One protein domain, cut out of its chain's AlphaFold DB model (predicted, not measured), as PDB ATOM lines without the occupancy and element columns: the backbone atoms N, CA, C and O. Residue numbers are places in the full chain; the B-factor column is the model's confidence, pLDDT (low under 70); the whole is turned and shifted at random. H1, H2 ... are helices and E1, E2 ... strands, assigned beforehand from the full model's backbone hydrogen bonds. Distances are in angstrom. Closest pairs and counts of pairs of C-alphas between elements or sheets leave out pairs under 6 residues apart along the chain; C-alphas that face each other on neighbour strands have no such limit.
ATOM      1  N   SER A   3      27.090  12.129  27.271       95.94
ATOM      2  CA  SER A   3      26.741  13.084  28.325       95.94
ATOM      3  C   SER A   3      25.502  12.620  29.085       95.94
ATOM      4  O   SER A   3      24.714  11.821  28.570       95.94
ATOM      5  N   ARG A   4      25.361  13.054  30.338       97.25
ATOM      6  CA  ARG A   4      24.211  12.749  31.202       97.25
ATOM      7  C   ARG A   4      23.924  13.929  32.120       97.25
ATOM      8  O   ARG A   4      24.857  14.593  32.557       97.25
ATOM      9  N   ILE A   5      22.657  14.140  32.459       98.06
ATOM     10  CA  ILE A   5      22.287  15.023  33.568       98.06
ATOM     11  C   ILE A   5      22.609  14.294  34.875       98.06
ATOM     12  O   ILE A   5      22.192  13.148  35.081       98.06
ATOM     13  N   MET A   6      23.397  14.939  35.725       97.88
ATOM     14  CA  MET A   6      23.914  14.375  36.965       97.88
ATOM     15  C   MET A   6      23.745  15.387  38.097       97.88
ATOM     16  O   MET A   6      23.767  16.598  37.876       97.88
ATOM     17  N   TYR A   7      23.628  14.866  39.310       97.56
ATOM     18  CA  TYR A   7      23.776  15.614  40.546       97.56
ATOM     19  C   TYR A   7      25.264  15.708  40.891       97.56
ATOM     20  O   TYR A   7      25.968  14.695  40.862       97.56
ATOM     21  N   ILE A   8      25.735  16.915  41.189       97.44
ATOM     22  CA  ILE A   8      27.132  17.252  41.465       97.44
ATOM     23  C   ILE A   8      27.157  18.035  42.773       97.44
ATOM     24  O   ILE A   8      26.625  19.138  42.835       97.44
ATOM     25  N   GLU A   9      27.770  17.487  43.815       96.44
ATOM     26  CA  GLU A   9      27.872  18.126  45.126       96.44
ATOM     27  C   GLU A   9      29.327  18.240  45.556       96.44
ATOM     28  O   GLU A   9      30.049  17.242  45.622       96.44
ATOM     29  N   ARG A  10      29.752  19.457  45.885       95.44
ATOM     30  CA  ARG A  10      31.073  19.726  46.443       95.44
ATOM     31  C   ARG A  10      31.096  19.287  47.900       95.44
ATOM     32  O   ARG A  10      30.286  19.740  48.702       95.44
ATOM     33  N   LYS A  11      32.027  18.402  48.249       92.00
ATOM     34  CA  LYS A  11      32.180  17.865  49.604       92.00
ATOM     35  C   LYS A  11      33.289  18.557  50.375       92.00
ATOM     36  O   LYS A  11      33.046  18.836  51.531       92.00
ATOM     37  N   ALA A  12      34.430  18.899  49.773       86.38
ATOM     38  CA  ALA A  12      35.483  19.758  50.358       86.38
ATOM     39  C   ALA A  12      35.677  19.651  51.902       86.38
ATOM     40  O   ALA A  12      35.739  20.663  52.600       86.38
ATOM     41  N   GLY A  13      35.728  18.429  52.456       81.50
ATOM     42  CA  GLY A  13      35.882  18.172  53.903       81.50
ATOM     43  C   GLY A  13      34.595  18.173  54.754       81.50
ATOM     44  O   GLY A  13      34.640  17.829  55.934       81.50
ATOM     45  N   SER A  14      33.441  18.493  54.173       87.19
ATOM     46  CA  SER A  14      32.104  18.467  54.774       87.19
ATOM     47  C   SER A  14      31.267  17.263  54.310       87.19
ATOM     48  O   SER A  14      31.467  16.696  53.236       87.19
ATOM     49  N   ILE A  15      30.282  16.868  55.125       87.19
ATOM     50  CA  ILE A  15      29.322  15.801  54.786       87.19
ATOM     51  C   ILE A  15      28.216  16.285  53.832       87.19
ATOM     52  O   ILE A  15      27.632  15.483  53.100       87.19
ATOM     53  N   THR A  16      27.972  17.595  53.799       90.00
ATOM     54  CA  THR A  16      27.051  18.287  52.888       90.00
ATOM     55  C   THR A  16      27.723  19.523  52.313       90.00
ATOM     56  O   THR A  16      28.452  20.209  53.033       90.00
ATOM     57  N   GLY A  17      27.427  19.867  51.069       91.44
ATOM     58  CA  GLY A  17      27.894  21.126  50.501       91.44
ATOM     59  C   GLY A  17      27.031  21.619  49.358       91.44
ATOM     60  O   GLY A  17      25.915  21.143  49.146       91.44
ATOM     61  N   GLU A  18      27.552  22.615  48.652       94.00
ATOM     62  CA  GLU A  18      26.875  23.196  47.501       94.00
ATOM     63  C   GLU A  18      26.695  22.144  46.411       94.00
ATOM     64  O   GLU A  18      27.635  21.433  46.038       94.00
ATOM     65  N   ALA A  19      25.469  22.057  45.904       95.81
ATOM     66  CA  ALA A  19      25.088  21.096  44.892       95.81
ATOM     67  C   ALA A  19      24.530  21.783  43.650       95.81
ATOM     68  O   ALA A  19      23.990  22.892  43.703       95.81
ATOM     69  N   ARG A  20      24.628  21.091  42.519       97.50
ATOM     70  CA  ARG A  20      24.030  21.496  41.254       97.50
ATOM     71  C   ARG A  20      23.624  20.277  40.439       97.50
ATOM     72  O   ARG A  20      24.281  19.240  40.478       97.50
ATOM     73  N   ILE A  21      22.540  20.417  39.688       98.06
ATOM     74  CA  ILE A  21      22.133  19.458  38.665       98.06
ATOM     75  C   ILE A  21      22.534  20.034  37.314       98.06
ATOM     76  O   ILE A  21      22.103  21.130  36.950       98.06
ATOM     77  N   GLY A  22      23.366  19.300  36.581       98.19
ATOM     78  CA  GLY A  22      23.956  19.786  35.340       98.19
ATOM     79  C   GLY A  22      24.354  18.670  34.384       98.19
ATOM     80  O   GLY A  22      24.366  17.488  34.740       98.19
ATOM     81  N   ARG A  23      24.668  19.046  33.141       98.25
ATOM     82  CA  ARG A  23      25.117  18.100  32.115       98.25
ATOM     83  C   ARG A  23      26.597  17.787  32.281       98.25
ATOM     84  O   ARG A  23      27.446  18.646  32.087       98.25
ATOM     85  N   VAL A  24      26.894  16.529  32.577       98.12
ATOM     86  CA  VAL A  24      28.255  16.005  32.678       98.12
ATOM     87  C   VAL A  24      28.604  15.254  31.407       98.12
ATOM     88  O   VAL A  24      27.867  14.358  30.983       98.12
ATOM     89  N   GLU A  25      29.749  15.580  30.823       97.94
ATOM     90  CA  GLU A  25      30.332  14.840  29.709       97.94
ATOM     91  C   GLU A  25      31.350  13.821  30.210       97.94
ATOM     92  O   GLU A  25      32.102  14.079  31.142       97.94
ATOM     93  N   PHE A  26      31.391  12.650  29.585       96.62
ATOM     94  CA  PHE A  26      32.322  11.587  29.943       96.62
ATOM     95  C   PHE A  26      33.399  11.446  28.874       96.62
ATOM     96  O   PHE A  26      33.107  11.433  27.670       96.62
ATOM     97  N   SER A  27      34.641  11.229  29.314       94.88
ATOM     98  CA  SER A  27      35.713  10.810  28.414       94.88
ATOM     99  C   SER A  27      35.353   9.493  27.714       94.88
ATOM    100  O   SER A  27      34.487   8.737  28.164       94.88
ATOM    101  N   LYS A  28      36.031   9.172  26.604       92.31
ATOM    102  CA  LYS A  28      35.763   7.935  25.840       92.31
ATOM    103  C   LYS A  28      35.833   6.670  26.710       92.31
ATOM    104  O   LYS A  28      35.078   5.734  26.476       92.31
ATOM    105  N   THR A  29      36.713   6.660  27.712       90.31
ATOM    106  CA  THR A  29      36.894   5.544  28.654       90.31
ATOM    107  C   THR A  29      35.960   5.612  29.867       90.31
ATOM    108  O   THR A  29      35.934   4.677  30.662       90.31
ATOM    109  N   GLY A  30      35.223   6.714  30.048       87.94
ATOM    110  CA  GLY A  30      34.368   6.966  31.211       87.94
ATOM    111  C   GLY A  30      35.128   7.207  32.521       87.94
ATOM    112  O   GLY A  30      34.507   7.211  33.584       87.94
ATOM    113  N   ARG A  31      36.459   7.368  32.457       89.94
ATOM    114  CA  ARG A  31      37.322   7.590  33.632       89.94
ATOM    115  C   ARG A  31      37.301   9.036  34.124       89.94
ATOM    116  O   ARG A  31      37.399   9.241  35.330       89.94
ATOM    117  N   SER A  32      37.141   9.983  33.199       94.81
ATOM    118  CA  SER A  32      37.031  11.412  33.496       94.81
ATOM    119  C   SER A  32      35.625  11.904  33.186       94.81
ATOM    120  O   SER A  32      34.967  11.408  32.260       94.81
ATOM    121  N   MET A  33      35.191  12.883  33.963       97.50
ATOM    122  CA  MET A  33      33.953  13.630  33.801       97.50
ATOM    123  C   MET A  33      34.285  15.108  33.637       97.50
ATOM    124  O   MET A  33      35.200  15.598  34.289       97.50
ATOM    125  N   TYR A  34      33.530  15.810  32.802       97.94
ATOM    126  CA  TYR A  34      33.712  17.232  32.539       97.94
ATOM    127  C   TYR A  34      32.409  17.977  32.793       97.94
ATOM    128  O   TYR A  34      31.344  17.553  32.336       97.94
ATOM    129  N   TYR A  35      32.501  19.081  33.524       98.06
ATOM    130  CA  TYR A  35      31.371  19.949  33.830       98.06
ATOM    131  C   TYR A  35      31.855  21.391  33.995       98.06
ATOM    132  O   TYR A  35      32.750  21.648  34.789       98.06
ATOM    133  N   LYS A  36      31.289  22.331  33.224       96.00
ATOM    134  CA  LYS A  36      31.627  23.773  33.263       96.00
ATOM    135  C   LYS A  36      33.134  24.087  33.253       96.00
ATOM    136  O   LYS A  36      33.602  24.966  33.965       96.00
ATOM    137  N   GLY A  37      33.890  23.362  32.429       95.88
ATOM    138  CA  GLY A  37      35.341  23.539  32.306       95.88
ATOM    139  C   GLY A  37      36.167  22.880  33.416       95.88
ATOM    140  O   GLY A  37      37.389  22.917  33.338       95.88
ATOM    141  N   GLN A  38      35.532  22.249  34.404       97.56
ATOM    142  CA  GLN A  38      36.196  21.456  35.436       97.56
ATOM    143  C   GLN A  38      36.297  19.991  35.001       97.56
ATOM    144  O   GLN A  38      35.376  19.458  34.369       97.56
ATOM    145  N   GLU A  39      37.398  19.336  35.366       98.00
ATOM    146  CA  GLU A  39      37.603  17.902  35.169       98.00
ATOM    147  C   GLU A  39      37.540  17.170  36.509       98.00
ATOM    148  O   GLU A  39      38.152  17.568  37.496       98.00
ATOM    149  N   PHE A  40      36.824  16.049  36.521       97.56
ATOM    150  CA  PHE A  40      36.652  15.199  37.685       97.56
ATOM    151  C   PHE A  40      37.107  13.781  37.373       97.56
ATOM    152  O   PHE A  40      36.726  13.195  36.354       97.56
ATOM    153  N   ILE A  41      37.851  13.191  38.300       96.31
ATOM    154  CA  ILE A  41      38.279  11.793  38.242       96.31
ATOM    155  C   ILE A  41      37.608  10.993  39.351       96.31
ATOM    156  O   ILE A  41      37.457  11.468  40.475       96.31
ATOM    157  N   LYS A  42      37.199   9.758  39.046       93.50
ATOM    158  CA  LYS A  42      36.611   8.863  40.052       93.50
ATOM    159  C   LYS A  42      37.658   8.398  41.058       93.50
ATOM    160  O   LYS A  42      38.754   7.987  40.671       93.50
ATOM    161  N   THR A  43      37.283   8.354  42.330       90.50
ATOM    162  CA  THR A  43      38.095   7.732  43.379       90.50
ATOM    163  C   THR A  43      37.796   6.231  43.471       90.50
ATOM    164  O   THR A  43      36.716   5.764  43.106       90.50
ATOM    165  N   LYS A  44      38.775   5.438  43.928       81.00
ATOM    166  CA  LYS A  44      38.617   3.980  44.114       81.00
ATOM    167  C   LYS A  44      37.904   3.613  45.423       81.00
ATOM    168  O   LYS A  44      37.443   2.488  45.567       81.00
ATOM    169  N   SER A  45      37.825   4.551  46.362       67.88
ATOM    170  CA  SER A  45      37.315   4.358  47.718       67.88
ATOM    171  C   SER A  45      36.444   5.551  48.097       67.88
ATOM    172  O   SER A  45      36.919   6.515  48.695       67.88
ATOM    173  N   GLY A  46      35.178   5.515  47.691       68.06
ATOM    174  CA  GLY A  46      34.234   6.577  48.007       68.06
ATOM    175  C   GLY A  46      33.375   6.232  49.218       68.06
ATOM    176  O   GLY A  46      32.585   5.296  49.145       68.06
ATOM    177  N   TYR A  47      33.520   6.980  50.317       75.06
ATOM    178  CA  TYR A  47      32.588   6.930  51.456       75.06
ATOM    179  C   TYR A  47      31.787   8.234  51.573       75.06
ATOM    180  O   TYR A  47      30.562   8.207  51.552       75.06
ATOM    181  N   LYS A  48      32.470   9.388  51.621       86.06
ATOM    182  CA  LYS A  48      31.840  10.726  51.704       86.06
ATOM    183  C   LYS A  48      31.852  11.506  50.385       86.06
ATOM    184  O   LYS A  48      31.093  12.454  50.225       86.06
ATOM    185  N   HIS A  49      32.686  11.078  49.448       91.81
ATOM    186  CA  HIS A  49      32.858  11.609  48.100       91.81
ATOM    187  C   HIS A  49      33.104  10.427  47.153       91.81
ATOM    188  O   HIS A  49      33.397   9.326  47.615       91.81
ATOM    189  N   ASN A  50      33.006  10.623  45.843       94.12
ATOM    190  CA  ASN A  50      33.343   9.595  44.849       94.12
ATOM    191  C   ASN A  50      34.178  10.129  43.676       94.12
ATOM    192  O   ASN A  50      34.602   9.350  42.820       94.12
ATOM    193  N   CYS A  51      34.414  11.441  43.638       95.06
ATOM    194  CA  CYS A  51      35.209  12.120  42.630       95.06
ATOM    195  C   CYS A  51      36.127  13.159  43.276       95.06
ATOM    196  O   CYS A  51      35.843  13.645  44.371       95.06
ATOM    197  N   ILE A  52      37.194  13.514  42.568       95.38
ATOM    198  CA  ILE A  52      38.074  14.641  42.887       95.38
ATOM    199  C   ILE A  52      38.135  15.547  41.658       95.38
ATOM    200  O   ILE A  52      38.279  15.037  40.545       95.38
ATOM    201  N   GLU A  53      38.004  16.858  41.854       96.88
ATOM    202  CA  GLU A  53      38.271  17.845  40.803       96.88
ATOM    203  C   GLU A  53      39.786  18.033  40.658       96.88
ATOM    204  O   GLU A  53      40.495  18.213  41.648       96.88
ATOM    205  N   THR A  54      40.302  17.926  39.436       96.75
ATOM    206  CA  THR A  54      41.742  17.743  39.200       96.75
ATOM    207  C   THR A  54      42.584  18.990  39.465       96.75
ATOM    208  O   THR A  54      43.761  18.847  39.791       96.75
ATOM    209  N   SER A  55      42.014  20.193  39.360       95.94
ATOM    210  CA  SER A  55      42.751  21.457  39.503       95.94
ATOM    211  C   SER A  55      42.920  21.882  40.964       95.94
ATOM    212  O   SER A  55      43.988  22.332  41.370       95.94
ATOM    213  N   SER A  56      41.860  21.752  41.757       94.94
ATOM    214  CA  SER A  56      41.768  22.158  43.166       94.94
ATOM    215  C   SER A  56      42.010  21.008  44.141       94.94
ATOM    216  O   SER A  56      42.237  21.245  45.326       94.94
ATOM    217  N   ASN A  57      41.966  19.764  43.653       93.88
ATOM    218  CA  ASN A  57      42.012  18.545  44.458       93.88
ATOM    219  C   ASN A  57      40.868  18.451  45.490       93.88
ATOM    220  O   ASN A  57      40.971  17.754  46.501       93.88
ATOM    221  N   GLU A  58      39.765  19.156  45.243       95.00
ATOM    222  CA  GLU A  58      38.590  19.124  46.100       95.00
ATOM    223  C   GLU A  58      37.751  17.872  45.868       95.00
ATOM    224  O   GLU A  58      37.622  17.354  44.758       95.00
ATOM    225  N   GLU A  59      37.133  17.406  46.947       94.75
ATOM    226  CA  GLU A  59      36.287  16.222  46.946       94.75
ATOM    227  C   GLU A  59      34.869  16.544  46.472       94.75
ATOM    228  O   GLU A  59      34.266  17.524  46.917       94.75
ATOM    229  N   TYR A  60      34.304  15.670  45.638       95.81
ATOM    230  CA  TYR A  60      32.951  15.788  45.096       95.81
ATOM    231  C   TYR A  60      32.175  14.474  45.190       95.81
ATOM    232  O   TYR A  60      32.724  13.372  45.104       95.81
ATOM    233  N   TRP A  61      30.858  14.600  45.302       95.38
ATOM    234  CA  TRP A  61      29.903  13.529  45.082       95.38
ATOM    235  C   TRP A  61      29.158  13.767  43.769       95.38
ATOM    236  O   TRP A  61      28.411  14.733  43.643       95.38
ATOM    237  N   ILE A  62      29.354  12.882  42.794       96.06
ATOM    238  CA  ILE A  62      28.700  12.954  41.486       96.06
ATOM    239  C   ILE A  62      27.908  11.672  41.242       96.06
ATOM    240  O   ILE A  62      28.466  10.572  41.213       96.06
ATOM    241  N   SER A  63      26.601  11.795  41.039       95.06
ATOM    242  CA  SER A  63      25.705  10.659  40.809       95.06
ATOM    243  C   SER A  63      24.617  10.986  39.796       95.06
ATOM    244  O   SER A  63      24.319  12.144  39.527       95.06
ATOM    245  N   GLY A  64      24.026   9.952  39.194       95.44
ATOM    246  CA  GLY A  64      22.862  10.154  38.336       95.44
ATOM    247  C   GLY A  64      21.683  10.679  39.146       95.44
ATOM    248  O   GLY A  64      21.492  10.255  40.286       95.44
ATOM    249  N   CYS A  65      20.897  11.567  38.543       96.12
ATOM    250  CA  CYS A  65      19.658  12.026  39.150       96.12
ATOM    251  C   CYS A  65      18.629  10.890  39.223       96.12
ATOM    252  O   CYS A  65      18.513  10.066  38.309       96.12
ATOM    253  N   LYS A  66      17.870  10.859  40.309       92.81
ATOM    254  CA  LYS A  66      16.835   9.881  40.611       92.81
ATOM    255  C   LYS A  66      15.459  10.458  40.296       92.81
ATOM    256  O   LYS A  66      15.217  11.658  40.391       92.81
ATOM    257  N   LYS A  67      14.519   9.574  39.953       92.25
ATOM    258  CA  LYS A  67      13.136   9.964  39.629       92.25
ATOM    259  C   LYS A  67      12.399  10.560  40.833       92.25
ATOM    260  O   LYS A  67      11.599  11.480  40.682       92.25
ATOM    261  N   ASP A  68      12.677  10.036  42.024       89.75
ATOM    262  CA  ASP A  68      12.078  10.477  43.286       89.75
ATOM    263  C   ASP A  68      12.644  11.819  43.782       89.75
ATOM    264  O   ASP A  68      11.961  12.520  44.524       89.75
ATOM    265  N   GLY A  69      13.828  12.221  43.310       87.94
ATOM    266  CA  GLY A  69      14.531  13.432  43.735       87.94
ATOM    267  C   GLY A  69      15.442  13.272  44.933       87.94
ATOM    268  O   GLY A  69      15.987  14.268  45.394       87.94
ATOM    269  N   SER A  70      15.648  12.050  45.429       88.94
ATOM    270  CA  SER A  70      16.564  11.786  46.544       88.94
ATOM    271  C   SER A  70      18.037  11.827  46.098       88.94
ATOM    272  O   SER A  70      18.819  10.919  46.381       88.94
ATOM    273  N   ASP A  71      18.412  12.850  45.327       89.06
ATOM    274  CA  ASP A  71      19.697  12.958  44.629       89.06
ATOM    275  C   ASP A  71      20.873  13.099  45.604       89.06
ATOM    276  O   ASP A  71      21.920  12.472  45.427       89.06
ATOM    277  N   ALA A  72      20.673  13.880  46.665       86.81
ATOM    278  CA  ALA A  72      21.664  14.110  47.698       86.81
ATOM    279  C   ALA A  72      21.848  12.890  48.614       86.81
ATOM    280  O   ALA A  72      20.887  12.231  49.013       86.81
ATOM    281  N   LEU A  73      23.097  12.627  49.014       82.31
ATOM    282  CA  LEU A  73      23.411  11.548  49.956       82.31
ATOM    283  C   LEU A  73      23.033  11.909  51.405       82.31
ATOM    284  O   LEU A  73      22.490  11.079  52.127       82.31
ATOM    285  N   TYR A  74      23.326  13.149  51.815       83.88
ATOM    286  CA  TYR A  74      23.112  13.638  53.188       83.88
ATOM    287  C   TYR A  74      22.387  14.989  53.261       83.88
ATOM    288  O   TYR A  74      21.930  15.381  54.333       83.88
ATOM    289  N   SER A  75      22.293  15.717  52.146       82.62
ATOM    290  CA  SER A  75      21.643  17.028  52.107       82.62
ATOM    291  C   SER A  75      20.133  16.894  51.907       82.62
ATOM    292  O   SER A  75      19.655  15.952  51.283       82.62
ATOM    293  N   LYS A  76      19.381  17.864  52.432       80.75
ATOM    294  CA  LYS A  76      17.949  18.077  52.147       80.75
ATOM    295  C   LYS A  76      17.700  19.434  51.480       80.75
ATOM    296  O   LYS A  76      16.586  19.945  51.508       80.75
ATOM    297  N   GLN A  77      18.762  20.071  50.988       84.44
ATOM    298  CA  GLN A  77      18.681  21.409  50.420       84.44
ATOM    299  C   GLN A  77      18.203  21.361  48.972       84.44
ATOM    300  O   GLN A  77      18.559  20.460  48.210       84.44
ATOM    301  N   ALA A  78      17.443  22.390  48.598       90.94
ATOM    302  CA  ALA A  78      17.063  22.630  47.219       90.94
ATOM    303  C   ALA A  78      18.322  22.751  46.348       90.94
ATOM    304  O   ALA A  78      19.214  23.548  46.636       90.94
ATOM    305  N   THR A  79      18.388  21.972  45.277       95.88
ATOM    306  CA  THR A  79      19.535  21.922  44.373       95.88
ATOM    307  C   THR A  79      19.227  22.699  43.094       95.88
ATOM    308  O   THR A  79      18.303  22.325  42.367       95.88
ATOM    309  N   PRO A  80      19.976  23.771  42.783       97.31
ATOM    310  CA  PRO A  80      19.849  24.488  41.522       97.31
ATOM    311  C   PRO A  80      20.060  23.591  40.301       97.31
ATOM    312  O   PRO A  80      20.960  22.752  40.271       97.31
ATOM    313  N   ILE A  81      19.247  23.820  39.276       98.19
ATOM    314  CA  ILE A  81      19.264  23.106  38.001       98.19
ATOM    315  C   ILE A  81      19.814  24.058  36.937       98.19
ATOM    316  O   ILE A  81      19.360  25.202  36.842       98.19
ATOM    317  N   ASP A  82      20.786  23.604  36.145       98.38
ATOM    318  CA  ASP A  82      21.295  24.380  35.013       98.38
ATOM    319  C   ASP A  82      20.197  24.668  33.974       98.38
ATOM    320  O   ASP A  82      19.327  23.841  33.690       98.38
ATOM    321  N   ASP A  83      20.230  25.880  33.423       97.75
ATOM    322  CA  ASP A  83      19.173  26.419  32.567       97.75
ATOM    323  C   ASP A  83      18.970  25.617  31.277       97.75
ATOM    324  O   ASP A  83      17.830  25.419  30.859       97.75
ATOM    325  N   ASP A  84      20.056  25.118  30.687       97.06
ATOM    326  CA  ASP A  84      20.076  24.373  29.426       97.06
ATOM    327  C   ASP A  84      19.479  22.964  29.538       97.06
ATOM    328  O   ASP A  84      19.050  22.392  28.537       97.06
ATOM    329  N   ILE A  85      19.421  22.400  30.747       97.75
ATOM    330  CA  ILE A  85      18.915  21.040  30.988       97.75
ATOM    331  C   ILE A  85      17.615  20.996  31.780       97.75
ATOM    332  O   ILE A  85      17.077  19.913  32.009       97.75
ATOM    333  N   ARG A  86      17.094  22.149  32.206       97.56
ATOM    334  CA  ARG A  86      15.958  22.238  33.128       97.56
ATOM    335  C   ARG A  86      14.721  21.493  32.636       97.56
ATOM    336  O   ARG A  86      14.147  20.701  33.382       97.56
ATOM    337  N   GLU A  87      14.317  21.734  31.393       97.88
ATOM    338  CA  GLU A  87      13.134  21.086  30.822       97.88
ATOM    339  C   GLU A  87      13.341  19.572  30.692       97.88
ATOM    340  O   GLU A  87      12.478  18.804  31.114       97.88
ATOM    341  N   GLU A  88      14.506  19.130  30.207       97.94
ATOM    342  CA  GLU A  88      14.853  17.705  30.100       97.94
ATOM    343  C   GLU A  88      14.873  17.021  31.474       97.94
ATOM    344  O   GLU A  88      14.326  15.932  31.629       97.94
ATOM    345  N   TYR A  89      15.437  17.662  32.500       97.81
ATOM    346  CA  TYR A  89      15.449  17.131  33.863       97.81
ATOM    347  C   TYR A  89      14.027  16.884  34.381       97.81
ATOM    348  O   TYR A  89      13.700  15.779  34.823       97.81
ATOM    349  N   TRP A  90      13.155  17.889  34.300       97.88
ATOM    350  CA  TRP A  90      11.797  17.769  34.826       97.88
ATOM    351  C   TRP A  90      10.943  16.780  34.038       97.88
ATOM    352  O   TRP A  90      10.224  15.979  34.633       97.88
ATOM    353  N   THR A  91      11.046  16.791  32.713       97.62
ATOM    354  CA  THR A  91      10.211  15.956  31.840       97.62
ATOM    355  C   THR A  91      10.714  14.516  31.758       97.62
ATOM    356  O   THR A  91       9.937  13.587  31.957       97.62
ATOM    357  N   MET A  92      12.014  14.310  31.539       97.06
ATOM    358  CA  MET A  92      12.577  12.993  31.225       97.06
ATOM    359  C   MET A  92      13.072  12.239  32.459       97.06
ATOM    360  O   MET A  92      13.014  11.009  32.493       97.06
ATOM    361  N   ILE A  93      13.567  12.952  33.477       96.50
ATOM    362  CA  ILE A  93      14.110  12.325  34.693       96.50
ATOM    363  C   ILE A  93      13.052  12.288  35.788       96.50
ATOM    364  O   ILE A  93      12.756  11.215  36.311       96.50
ATOM    365  N   ARG A  94      12.456  13.435  36.130       95.56
ATOM    366  CA  ARG A  94      11.465  13.518  37.216       95.56
ATOM    367  C   ARG A  94      10.056  13.116  36.795       95.56
ATOM    368  O   ARG A  94       9.252  12.818  37.671       95.56
ATOM    369  N   ASN A  95       9.769  13.067  35.491       96.31
ATOM    370  CA  ASN A  95       8.427  12.819  34.953       96.31
ATOM    371  C   ASN A  95       7.375  13.777  35.548       96.31
ATOM    372  O   ASN A  95       6.288  13.370  35.948       96.31
ATOM    373  N   ARG A  96       7.763  15.051  35.657       96.06
ATOM    374  CA  ARG A  96       6.984  16.164  36.209       96.06
ATOM    375  C   ARG A  96       7.032  17.361  35.256       96.06
ATOM    376  O   ARG A  96       7.682  18.366  35.558       96.06
ATOM    377  N   PRO A  97       6.426  17.252  34.059       96.56
ATOM    378  CA  PRO A  97       6.445  18.318  33.055       96.56
ATOM    379  C   PRO A  97       5.865  19.647  33.566       96.56
ATOM    380  O   PRO A  97       6.267  20.711  33.098       96.56
ATOM    381  N   GLU A  98       4.968  19.608  34.552       97.38
ATOM    382  CA  GLU A  98       4.389  20.777  35.215       97.38
ATOM    383  C   GLU A  98       5.429  21.637  35.946       97.38
ATOM    384  O   GLU A  98       5.221  22.834  36.134       97.38
ATOM    385  N   LEU A  99       6.577  21.055  36.306       96.44
ATOM    386  CA  LEU A  99       7.657  21.738  37.011       96.44
ATOM    387  C   LEU A  99       8.763  22.244  36.079       96.44
ATOM    388  O   LEU A  99       9.753  22.775  36.568       96.44
ATOM    389  N   LYS A 100       8.621  22.145  34.750       95.44
ATOM    390  CA  LYS A 100       9.697  22.464  33.788       95.44
ATOM    391  C   LYS A 100      10.297  23.873  33.895       95.44
ATOM    392  O   LYS A 100      11.430  24.088  33.474       95.44
ATOM    393  N   ASN A 101       9.566  24.819  34.484       94.44
ATOM    394  CA  ASN A 101      10.033  26.189  34.715       94.44
ATOM    395  C   ASN A 101      10.740  26.375  36.073       94.44
ATOM    396  O   ASN A 101      11.355  27.418  36.309       94.44
ATOM    397  N   ASN A 102      10.698  25.379  36.963       96.56
ATOM    398  CA  ASN A 102      11.340  25.440  38.270       96.56
ATOM    399  C   ASN A 102      12.858  25.335  38.131       96.56
ATOM    400  O   ASN A 102      13.389  24.399  37.533       96.56
ATOM    401  N   LYS A 103      13.566  26.285  38.744       96.69
ATOM    402  CA  LYS A 103      15.033  26.379  38.687       96.69
ATOM    403  C   LYS A 103      15.755  25.550  39.749       96.69
ATOM    404  O   LYS A 103      16.979  25.483  39.731       96.69
ATOM    405  N   VAL A 104      15.016  24.961  40.683       94.88
ATOM    406  CA  VAL A 104      15.556  24.205  41.814       94.88
ATOM    407  C   VAL A 104      14.790  22.900  41.979       94.88
ATOM    408  O   VAL A 104      13.572  22.877  41.803       94.88
ATOM    409  N   SER A 105      15.503  21.831  42.322       90.88
ATOM    410  CA  SER A 105      14.938  20.542  42.716       90.88
ATOM    411  C   SER A 105      14.978  20.393  44.232       90.88
ATOM    412  O   SER A 105      16.038  20.591  44.820       90.88
ATOM    413  N   ASN A 106      13.863  19.983  44.834       79.06
ATOM    414  CA  ASN A 106      13.782  19.573  46.239       79.06
ATOM    415  C   ASN A 106      13.772  18.049  46.372       79.06
ATOM    416  O   ASN A 106      13.321  17.375  45.405       79.06
TER     417      ASN A 106
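Overview. This is residues 3 to 106 of the 106 residues of an uncharacterized protein of Mucilaginibacter auburnensis (UniProt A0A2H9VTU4). The chain makes a small closed barrel of six strands, E1 to E6, and one short helix, H1, lies across the outside of its wall at E1 and E2. Two long stretches with no named element, residues 65 to 85 and 94 to 106, lie before and after H1, and a short antiparallel pairing of residues 79 to 80 with 104 to 105 ties them together. The printed part has 104 residues, in the order E1 E2 E3 E4 E5 E6 H1; the ring runs in that strand order back to E1, antiparallel throughout. The class is mostly strand, though under half of the residues are in named elements. The whole is compact, with a radius of gyration of the C-alphas of 13.4 A and spans of 38 by 30 by 19 A.

Arrangement. Start with E1, residues 3 to 10, and E2, residues 19 to 26, a hairpin where N 4 and O 24 are 2.9 A apart, within hydrogen-bond range. E1 bends by 58 degrees at residue 6, and E2 by 67 degrees at residue 22. E3, residues 32 to 35, E4, residues 38 to 42, E5, residues 51 to 53, and E6, residues 59 to 64, carry on the meander, each strand the antiparallel neighbour of the one before. Look within hydrogen-bond range for N 34 and O 25 at 2.8 A, N 40 and O 33 at 2.8 A, N 52 and O 41 at 2.9 A, and N 60 and O 51 at 2.8 A. E6 closes the barrel on E1 at 143 degrees, where N 9 and O 61 are 2.8 A apart. The pairing is staggered: E6 pairs with E5 over residues 59 to 60 and with E1 over 60 to 64. H1, residues 86 to 93, is on the barrel, outside it, over E1 and E2, at a height over the sheet of 10.4 A, its local plane only just fitted, to 6 C-alphas. It runs across the strands, at 77 degrees to E1 on the local plane. Its closest C-alpha to E1 is that of Tyr 89, 7.2 A from Ile 5; E2 and H1 are near each other. In H1 every O i to N i+4 pair is within hydrogen-bond range.

Along the chain. Find C-alpha 3 at (26.741, 13.084, 28.325); from there E1 runs 19.8 A to C-alpha 10. E2 measures 19.1 A and E6 17.1 A. H1 ends at C-alpha 93, (14.110, 12.325, 34.693).

Size, cuts and confidence. The C-alphas of Lys 44 and Glu 98, the two farthest apart, are 39.2 A apart. The printed part has no cut; E6 to H1 is the long link. Residues 45 to 46 are under 70 in pLDDT.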